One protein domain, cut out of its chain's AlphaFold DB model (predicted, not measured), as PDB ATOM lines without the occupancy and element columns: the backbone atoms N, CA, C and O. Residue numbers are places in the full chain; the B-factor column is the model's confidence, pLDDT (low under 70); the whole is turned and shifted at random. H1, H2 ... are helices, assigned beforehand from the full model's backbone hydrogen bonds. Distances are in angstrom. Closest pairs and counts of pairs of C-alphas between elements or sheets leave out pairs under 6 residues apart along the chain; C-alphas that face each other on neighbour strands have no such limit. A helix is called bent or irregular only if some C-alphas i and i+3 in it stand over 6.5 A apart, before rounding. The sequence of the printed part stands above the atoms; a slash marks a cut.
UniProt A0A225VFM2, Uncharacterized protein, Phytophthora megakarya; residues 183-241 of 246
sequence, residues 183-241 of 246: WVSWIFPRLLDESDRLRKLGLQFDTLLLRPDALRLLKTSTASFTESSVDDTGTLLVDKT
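AT A GLANCE: This is residues 183 to 241 of the 246 residues of an uncharacterized protein of Phytophthora megakarya (UniProt A0A225VFM2). Two helices, H1 and H2, cross near their middles as an open X, and a long stretch without a named element, residues 221 to 236, loops away beyond H2 before the short helix H3 comes back near the middle of H2. The turn after H1 lies at one end of the long axis and this loop at the other. The printed part has 59 residues with three named helices in the order H1, H2, H3 and no named strand; the class is all helix. The whole is only just compact, close to loose, with a radius of gyration of the C-alphas of 12.1 A, and it is elongated, spanning 39 by 21 by 17 A.

HOW THE PARTS SIT: Begin with H1, residues 183 to 200, the longest helix. It touches H2, residues 207 to 220, with its residues 187 to 191 alone; look at the closest C-alphas, those of Leu 191 and Ala 214, 6.8 A apart. The two run opposite ways at a steep tilt of 64 degrees, with their centres 10.1 A apart. From H2 go on to H3, residues 237 to 240: these two are close but not clearly touching, and their closest C-alphas, those of Leu 215 and Val 238, are 6.4 A apart. H1 and H3 are apart, but only just, with their closest C-alphas at 8.3 A. Along the backbone, 12 of 14 O i to N i+4 pairs are within hydrogen-bond range in H1 and 8 of 10 in H2; H3 is too short for such a pair, and its one O i to N i+3 pair is within range.

IN THESE COORDINATES: Find C-alpha 183 at (-29.519, -3.349, 25.955); from there H1 runs 26.2 A to C-alpha 200 at (-28.422, -19.188, 5.058). H1 is irregular, but only just: C-alphas 186 and 189 are 6.6 A apart. H2 begins at C-alpha 207 and runs 20.6 A to C-alpha 220; it too is only just irregular, with C-alphas 208 and 211 at 6.7 A. H3 has four residues, measures 4.9 A and ends at C-alpha 240, at (-23.709, 4.918, 21.550).

THE WHOLE: Look for the two C-alphas farthest apart at Gly 202 and Gly 234, 39.4 A from each other. The first and last printed C-alphas, Trp 183 and Thr 241, are 10.4 A apart, and the printed part has no cut. The link from H1 to H2 is short, with 6 residues, and the link from H2 to H3 is long, with 16. The mean pLDDT of the printed part is 85.0, and no printed residue is under 70.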
ATOM      1  N   TRP A 183     -29.210  -3.544  27.372       85.12
ATOM      2  CA  TRP A 183     -29.519  -3.349  25.955       85.12
ATOM      3  C   TRP A 183     -28.579  -4.113  25.011       85.12
ATOM      4  O   TRP A 183     -29.017  -4.579  23.963       85.12
ATOM      5  N   VAL A 184     -27.312  -4.333  25.394       85.94
ATOM      6  CA  VAL A 184     -26.398  -5.187  24.608       85.94
ATOM      7  C   VAL A 184     -26.849  -6.638  24.682       85.94
ATOM      8  O   VAL A 184     -26.780  -7.369  23.701       85.94
ATOM      9  N   SER A 185     -27.256  -7.078  25.873       87.38
ATOM     10  CA  SER A 185     -27.704  -8.453  26.090       87.38
ATOM     11  C   SER A 185     -28.993  -8.728  25.316       87.38
ATOM     12  O   SER A 185     -29.209  -9.856  24.892       87.38
ATOM     13  N   TRP A 186     -29.794  -7.687  25.077       87.38
ATOM     14  CA  TRP A 186     -30.988  -7.732  24.244       87.38
ATOM     15  C   TRP A 186     -30.697  -7.682  22.732       87.38
ATOM     16  O   TRP A 186     -31.251  -8.489  21.986       87.38
ATOM     17  N   ILE A 187     -29.830  -6.778  22.258       88.81
ATOM     18  CA  ILE A 187     -29.602  -6.574  20.813       88.81
ATOM     19  C   ILE A 187     -28.701  -7.649  20.191       88.81
ATOM     20  O   ILE A 187     -28.906  -8.049  19.049       88.81
ATOM     21  N   PHE A 188     -27.722  -8.154  20.947       87.38
ATOM     22  CA  PHE A 188     -26.721  -9.104  20.463       87.38
ATOM     23  C   PHE A 188     -27.306 -10.416  19.906       87.38
ATOM     24  O   PHE A 188     -26.953 -10.764  18.783       87.38
ATOM     25  N   PRO A 189     -28.198 -11.146  20.610       89.06
ATOM     26  CA  PRO A 189     -28.779 -12.368  20.054       89.06
ATOM     27  C   PRO A 189     -29.582 -12.107  18.772       89.06
ATOM     28  O   PRO A 189     -29.494 -12.890  17.838       89.06
ATOM     29  N   ARG A 190     -30.271 -10.964  18.668       90.00
ATOM     30  CA  ARG A 190     -31.040 -10.599  17.464       90.00
ATOM     31  C   ARG A 190     -30.145 -10.342  16.255       90.00
ATOM     32  O   ARG A 190     -30.488 -10.726  15.145       90.00
ATOM     33  N   LEU A 191     -28.996  -9.707  16.480       88.25
ATOM     34  CA  LEU A 191     -27.991  -9.512  15.436       88.25
ATOM     35  C   LEU A 191     -27.379 -10.840  14.990       88.25
ATOM     36  O   LEU A 191     -27.125 -11.018  13.801       88.25
ATOM     37  N   LEU A 192     -27.164 -11.781  15.916       88.56
ATOM     38  CA  LEU A 192     -26.702 -13.126  15.569       88.56
ATOM     39  C   LEU A 192     -27.733 -13.876  14.722       88.56
ATOM     40  O   LEU A 192     -27.365 -14.416  13.682       88.56
ATOM     41  N   ASP A 193     -29.007 -13.844  15.111       89.81
ATOM     42  CA  ASP A 193     -30.089 -14.489  14.362       89.81
ATOM     43  C   ASP A 193     -30.204 -13.924  12.937       89.81
ATOM     44  O   ASP A 193     -30.334 -14.678  11.969       89.81
ATOM     45  N   GLU A 194     -30.103 -12.600  12.786       87.50
ATOM     46  CA  GLU A 194     -30.116 -11.953  11.472       87.50
ATOM     47  C   GLU A 194     -28.866 -12.302  10.653       87.50
ATOM     48  O   GLU A 194     -28.970 -12.612   9.465       87.50
ATOM     49  N   SER A 195     -27.692 -12.350  11.287       87.19
ATOM     50  CA  SER A 195     -26.453 -12.785  10.633       87.19
ATOM     51  C   SER A 195     -26.564 -14.218  10.111       87.19
ATOM     52  O   SER A 195     -26.157 -14.510   8.983       87.19
ATOM     53  N   ASP A 196     -27.145 -15.116  10.906       89.06
ATOM     54  CA  ASP A 196     -27.347 -16.511  10.528       89.06
ATOM     55  C   ASP A 196     -28.410 -16.656   9.433       89.06
ATOM     56  O   ASP A 196     -28.241 -17.467   8.517       89.06
ATOM     57  N   ARG A 197     -29.481 -15.847   9.462       89.94
ATOM     58  CA  ARG A 197     -30.478 -15.785   8.381       89.94
ATOM     59  C   ARG A 197     -29.834 -15.359   7.064       89.94
ATOM     60  O   ARG A 197     -30.054 -16.010   6.045       89.94
ATOM     61  N   LEU A 198     -29.026 -14.300   7.079       86.25
ATOM     62  CA  LEU A 198     -28.325 -13.802   5.893       86.25
ATOM     63  C   LEU A 198     -27.317 -14.825   5.361       86.25
ATOM     64  O   LEU A 198     -27.273 -15.071   4.155       86.25
ATOM     65  N   ARG A 199     -26.592 -15.507   6.256       88.00
ATOM     66  CA  ARG A 199     -25.678 -16.592   5.881       88.00
ATOM     67  C   ARG A 199     -26.406 -17.748   5.194       88.00
ATOM     68  O   ARG A 199     -25.913 -18.257   4.192       88.00
ATOM     69  N   LYS A 200     -27.584 -18.147   5.689       91.88
ATOM     70  CA  LYS A 200     -28.422 -19.188   5.058       91.88
ATOM     71  C   LYS A 200     -28.907 -18.794   3.660       91.88
ATOM     72  O   LYS A 200     -29.121 -19.672   2.834       91.88
ATOM     73  N   LEU A 201     -29.043 -17.497   3.387       90.25
ATOM     74  CA  LEU A 201     -29.377 -16.955   2.064       90.25
ATOM     75  C   LEU A 201     -28.149 -16.785   1.149       90.25
ATOM     76  O   LEU A 201     -28.284 -16.274   0.041       90.25
ATOM     77  N   GLY A 202     -26.957 -17.195   1.595       89.81
ATOM     78  CA  GLY A 202     -25.714 -17.083   0.829       89.81
ATOM     79  C   GLY A 202     -25.075 -15.691   0.854       89.81
ATOM     80  O   GLY A 202     -24.094 -15.468   0.148       89.81
ATOM     81  N   LEU A 203     -25.586 -14.758   1.667       86.44
ATOM     82  CA  LEU A 203     -25.001 -13.428   1.817       86.44
ATOM     83  C   LEU A 203     -23.899 -13.454   2.884       86.44
ATOM     84  O   LEU A 203     -24.110 -13.910   4.010       86.44
ATOM     85  N   GLN A 204     -22.716 -12.946   2.540       79.56
ATOM     86  CA  GLN A 204     -21.633 -12.790   3.507       79.56
ATOM     87  C   GLN A 204     -21.918 -11.602   4.424       79.56
ATOM     88  O   GLN A 204     -22.228 -10.501   3.974       79.56
ATOM     89  N   PHE A 205     -21.814 -11.842   5.726       77.81
ATOM     90  CA  PHE A 205     -22.022 -10.817   6.731       77.81
ATOM     91  C   PHE A 205     -20.743  -9.982   6.902       77.81
ATOM     92  O   PHE A 205     -19.708 -10.515   7.304       77.81
ATOM     93  N   ASP A 206     -20.816  -8.684   6.598       80.69
ATOM     94  CA  ASP A 206     -19.714  -7.735   6.779       80.69
ATOM     95  C   ASP A 206     -19.881  -6.933   8.081       80.69
ATOM     96  O   ASP A 206     -20.977  -6.536   8.477       80.69
ATOM     97  N   THR A 207     -18.757  -6.628   8.720       80.56
ATOM     98  CA  THR A 207     -18.636  -5.711   9.858       80.56
ATOM     99  C   THR A 207     -19.266  -4.338   9.614       80.56
ATOM    100  O   THR A 207     -19.746  -3.703  10.556       80.56
ATOM    101  N   LEU A 208     -19.314  -3.884   8.358       81.19
ATOM    102  CA  LEU A 208     -19.974  -2.635   7.973       81.19
ATOM    103  C   LEU A 208     -21.502  -2.689   8.119       81.19
ATOM    104  O   LEU A 208     -22.123  -1.644   8.313       81.19
ATOM    105  N   LEU A 209     -22.103  -3.884   8.088       83.56
ATOM    106  CA  LEU A 209     -23.550  -4.089   8.207       83.56
ATOM    107  C   LEU A 209     -24.028  -4.178   9.662       83.56
ATOM    108  O   LEU A 209     -25.195  -3.899   9.923       83.56
ATOM    109  N   LEU A 210     -23.130  -4.455  10.618       86.00
ATOM    110  CA  LEU A 210     -23.460  -4.563  12.048       86.00
ATOM    111  C   LEU A 210     -24.181  -3.323  12.576       86.00
ATOM    112  O   LEU A 210     -25.217  -3.426  13.227       86.00
ATOM    113  N   ARG A 211     -23.633  -2.133  12.304       87.50
ATOM    114  CA  ARG A 211     -24.202  -0.884  12.822       87.50
ATOM    115  C   ARG A 211     -25.534  -0.534  12.147       87.50
ATOM    116  O   ARG A 211     -26.480  -0.281  12.888       87.50
ATOM    117  N   PRO A 212     -25.650  -0.501  10.804       88.44
ATOM    118  CA  PRO A 212     -26.932  -0.275  10.140       88.44
ATOM    119  C   PRO A 212     -28.022  -1.240  10.604       88.44
ATOM    120  O   PRO A 212     -29.144  -0.809  10.856       88.44
ATOM    121  N   ASP A 213     -27.684  -2.517  10.776       87.31
ATOM    122  CA  ASP A 213     -28.651  -3.523  11.191       87.31
ATOM    123  C   ASP A 213     -29.062  -3.364  12.662       87.31
ATOM    124  O   ASP A 213     -30.247  -3.388  12.984       87.31
ATOM    125  N   ALA A 214     -28.120  -3.053  13.554       87.69
ATOM    126  CA  ALA A 214     -28.431  -2.713  14.944       87.69
ATOM    127  C   ALA A 214     -29.320  -1.465  15.058       87.69
ATOM    128  O   ALA A 214     -30.267  -1.441  15.842       87.69
ATOM    129  N   LEU A 215     -29.052  -0.435  14.250       88.69
ATOM    130  CA  LEU A 215     -29.889   0.763  14.199       88.69
ATOM    131  C   LEU A 215     -31.282   0.456  13.649       88.69
ATOM    132  O   LEU A 215     -32.267   0.966  14.177       88.69
ATOM    133  N   ARG A 216     -31.384  -0.398  12.626       89.00
ATOM    134  CA  ARG A 216     -32.669  -0.878  12.112       89.00
ATOM    135  C   ARG A 216     -33.443  -1.617  13.200       89.00
ATOM    136  O   ARG A 216     -34.609  -1.308  13.411       89.00
ATOM    137  N   LEU A 217     -32.794  -2.519  13.936       87.69
ATOM    138  CA  LEU A 217     -33.421  -3.239  15.045       87.69
ATOM    139  C   LEU A 217     -33.957  -2.287  16.117       87.69
ATOM    140  O   LEU A 217     -35.081  -2.495  16.551       87.69
ATOM    141  N   LEU A 218     -33.214  -1.238  16.489       87.06
ATOM    142  CA  LEU A 218     -33.657  -0.227  17.463       87.06
ATOM    143  C   LEU A 218     -34.820   0.644  16.960       87.06
ATOM    144  O   LEU A 218     -35.644   1.087  17.757       87.06
ATOM    145  N   LYS A 219     -34.885   0.906  15.650       86.50
ATOM    146  CA  LYS A 219     -35.958   1.697  15.024       86.50
ATOM    147  C   LYS A 219     -37.236   0.895  14.807       86.50
ATOM    148  O   LYS A 219     -38.331   1.432  14.916       86.50
ATOM    149  N   THR A 220     -37.104  -0.381  14.461       83.44
ATOM    150  CA  THR A 220     -38.238  -1.259  14.138       83.44
ATOM    151  C   THR A 220     -38.792  -1.973  15.372       83.44
ATOM    152  O   THR A 220     -39.921  -2.458  15.346       83.44
ATOM    153  N   SER A 221     -38.034  -2.063  16.468       78.94
ATOM    154  CA  SER A 221     -38.502  -2.731  17.678       78.94
ATOM    155  C   SER A 221     -39.541  -1.914  18.440       78.94
ATOM    156  O   SER A 221     -39.296  -0.789  18.856       78.94
ATOM    157  N   THR A 222     -40.662  -2.557  18.753       73.88
ATOM    158  CA  THR A 222     -41.652  -2.112  19.752       73.88
ATOM    159  C   THR A 222     -41.384  -2.699  21.146       73.88
ATOM    160  O   THR A 222     -42.260  -2.719  22.005       73.88
ATOM    161  N   ALA A 223     -40.186  -3.252  21.355       75.31
ATOM    162  CA  ALA A 223     -39.813  -4.008  22.548       75.31
ATOM    163  C   ALA A 223     -39.149  -3.116  23.621       75.31
ATOM    164  O   ALA A 223     -39.249  -1.897  23.586       75.31
ATOM    165  N   SER A 224     -38.455  -3.740  24.580       75.81
ATOM    166  CA  SER A 224     -37.845  -3.093  25.755       75.81
ATOM    167  C   SER A 224     -36.825  -1.988  25.453       75.81
ATOM    168  O   SER A 224     -36.570  -1.162  26.324       75.81
ATOM    169  N   PHE A 225     -36.233  -1.975  24.257       81.81
ATOM    170  CA  PHE A 225     -35.335  -0.916  23.807       81.81
ATOM    171  C   PHE A 225     -35.794  -0.414  22.438       81.81
ATOM    172  O   PHE A 225     -36.076  -1.220  21.555       81.81
ATOM    173  N   THR A 226     -35.845   0.903  22.283       83.81
ATOM    174  CA  THR A 226     -36.344   1.635  21.110       83.81
ATOM    175  C   THR A 226     -35.350   2.747  20.753       83.81
ATOM    176  O   THR A 226     -34.397   3.009  21.488       83.81
ATOM    177  N   GLU A 227     -35.566   3.438  19.637       80.19
ATOM    178  CA  GLU A 227     -34.774   4.592  19.188       80.19
ATOM    179  C   GLU A 227     -34.599   5.683  20.262       80.19
ATOM    180  O   GLU A 227     -33.526   6.274  20.376       80.19
ATOM    181  N   SER A 228     -35.620   5.906  21.093       82.00
ATOM    182  CA  SER A 228     -35.607   6.877  22.194       82.00
ATOM    183  C   SER A 228     -35.028   6.335  23.507       82.00
ATOM    184  O   SER A 228     -35.018   7.046  24.513       82.00
ATOM    185  N   SER A 229     -34.557   5.085  23.537       82.81
ATOM    186  CA  SER A 229     -33.992   4.498  24.749       82.81
ATOM    187  C   SER A 229     -32.631   5.096  25.093       82.81
ATOM    188  O   SER A 229     -31.796   5.394  24.232       82.81
ATOM    189  N   VAL A 230     -32.406   5.226  26.397       85.62
ATOM    190  CA  VAL A 230     -31.232   5.859  26.989       85.62
ATOM    191  C   VAL A 230     -30.508   4.836  27.863       85.62
ATOM    192  O   VAL A 230     -31.138   4.023  28.533       85.62
ATOM    193  N   ASP A 231     -29.179   4.849  27.832       83.00
ATOM    194  CA  ASP A 231     -28.345   4.003  28.694       83.00
ATOM    195  C   ASP A 231     -28.235   4.566  30.124       83.00
ATOM    196  O   ASP A 231     -28.520   5.740  30.356       83.00
ATOM    197  N   ASP A 232     -27.698   3.776  31.059       78.56
ATOM    198  CA  ASP A 232     -27.371   4.181  32.440       78.56
ATOM    199  C   ASP A 232     -26.569   5.498  32.537       78.56
ATOM    200  O   ASP A 232     -26.567   6.165  33.570       78.56
ATOM    201  N   THR A 233     -25.853   5.873  31.470       79.62
ATOM    202  CA  THR A 233     -25.072   7.116  31.369       79.62
ATOM    203  C   THR A 233     -25.835   8.321  30.810       79.62
ATOM    204  O   THR A 233     -25.222   9.367  30.618       79.62
ATOM    205  N   GLY A 234     -27.130   8.203  30.506       79.75
ATOM    206  CA  GLY A 234     -27.933   9.304  29.955       79.75
ATOM    207  C   GLY A 234     -27.749   9.546  28.449       79.75
ATOM    208  O   GLY A 234     -28.240  10.535  27.918       79.75
ATOM    209  N   THR A 235     -27.042   8.659  27.743       84.38
ATOM    210  CA  THR A 235     -26.779   8.763  26.297       84.38
ATOM    211  C   THR A 235     -27.760   7.913  25.496       84.38
ATOM    212  O   THR A 235     -27.989   6.759  25.872       84.38
ATOM    213  N   LEU A 236     -28.260   8.430  24.370       87.00
ATOM    214  CA  LEU A 236     -29.108   7.676  23.443       87.00
ATOM    215  C   LEU A 236     -28.380   6.441  22.905       87.00
ATOM    216  O   LEU A 236     -27.194   6.489  22.564       87.00
ATOM    217  N   LEU A 237     -29.102   5.322  22.806       85.19
ATOM    218  CA  LEU A 237     -28.523   4.069  22.314       85.19
ATOM    219  C   LEU A 237     -28.065   4.176  20.857       85.19
ATOM    220  O   LEU A 237     -27.033   3.609  20.502       85.19
ATOM    221  N   VAL A 238     -28.772   4.951  20.034       85.25
ATOM    222  CA  VAL A 238     -28.425   5.212  18.626       85.25
ATOM    223  C   VAL A 238     -27.024   5.811  18.493       85.25
ATOM    224  O   VAL A 238     -26.214   5.330  17.697       85.25
ATOM    225  N   ASP A 239     -26.709   6.804  19.323       85.81
ATOM    226  CA  ASP A 239     -25.420   7.502  19.297       85.81
ATOM    227  C   ASP A 239     -24.299   6.647  19.888       85.81
ATOM    228  O   ASP A 239     -23.146   6.695  19.453       85.81
ATOM    229  N   LYS A 240     -24.644   5.819  20.875       85.25
ATOM    230  CA  LYS A 240     -23.709   4.918  21.550       85.25
ATOM    231  C   LYS A 240     -23.348   3.691  20.708       85.25
ATOM    232  O   LYS A 240     -22.268   3.117  20.885       85.25
ATOM    233  N   THR A 241     -24.233   3.276  19.803       84.31
ATOM    234  CA  THR A 241     -24.054   2.081  18.976       84.31
ATOM    235  C   THR A 241     -23.002   2.330  17.894       84.31
ATOM    236  O   THR A 241     -23.202   3.082  16.937       84.31
TER     237      THR A 241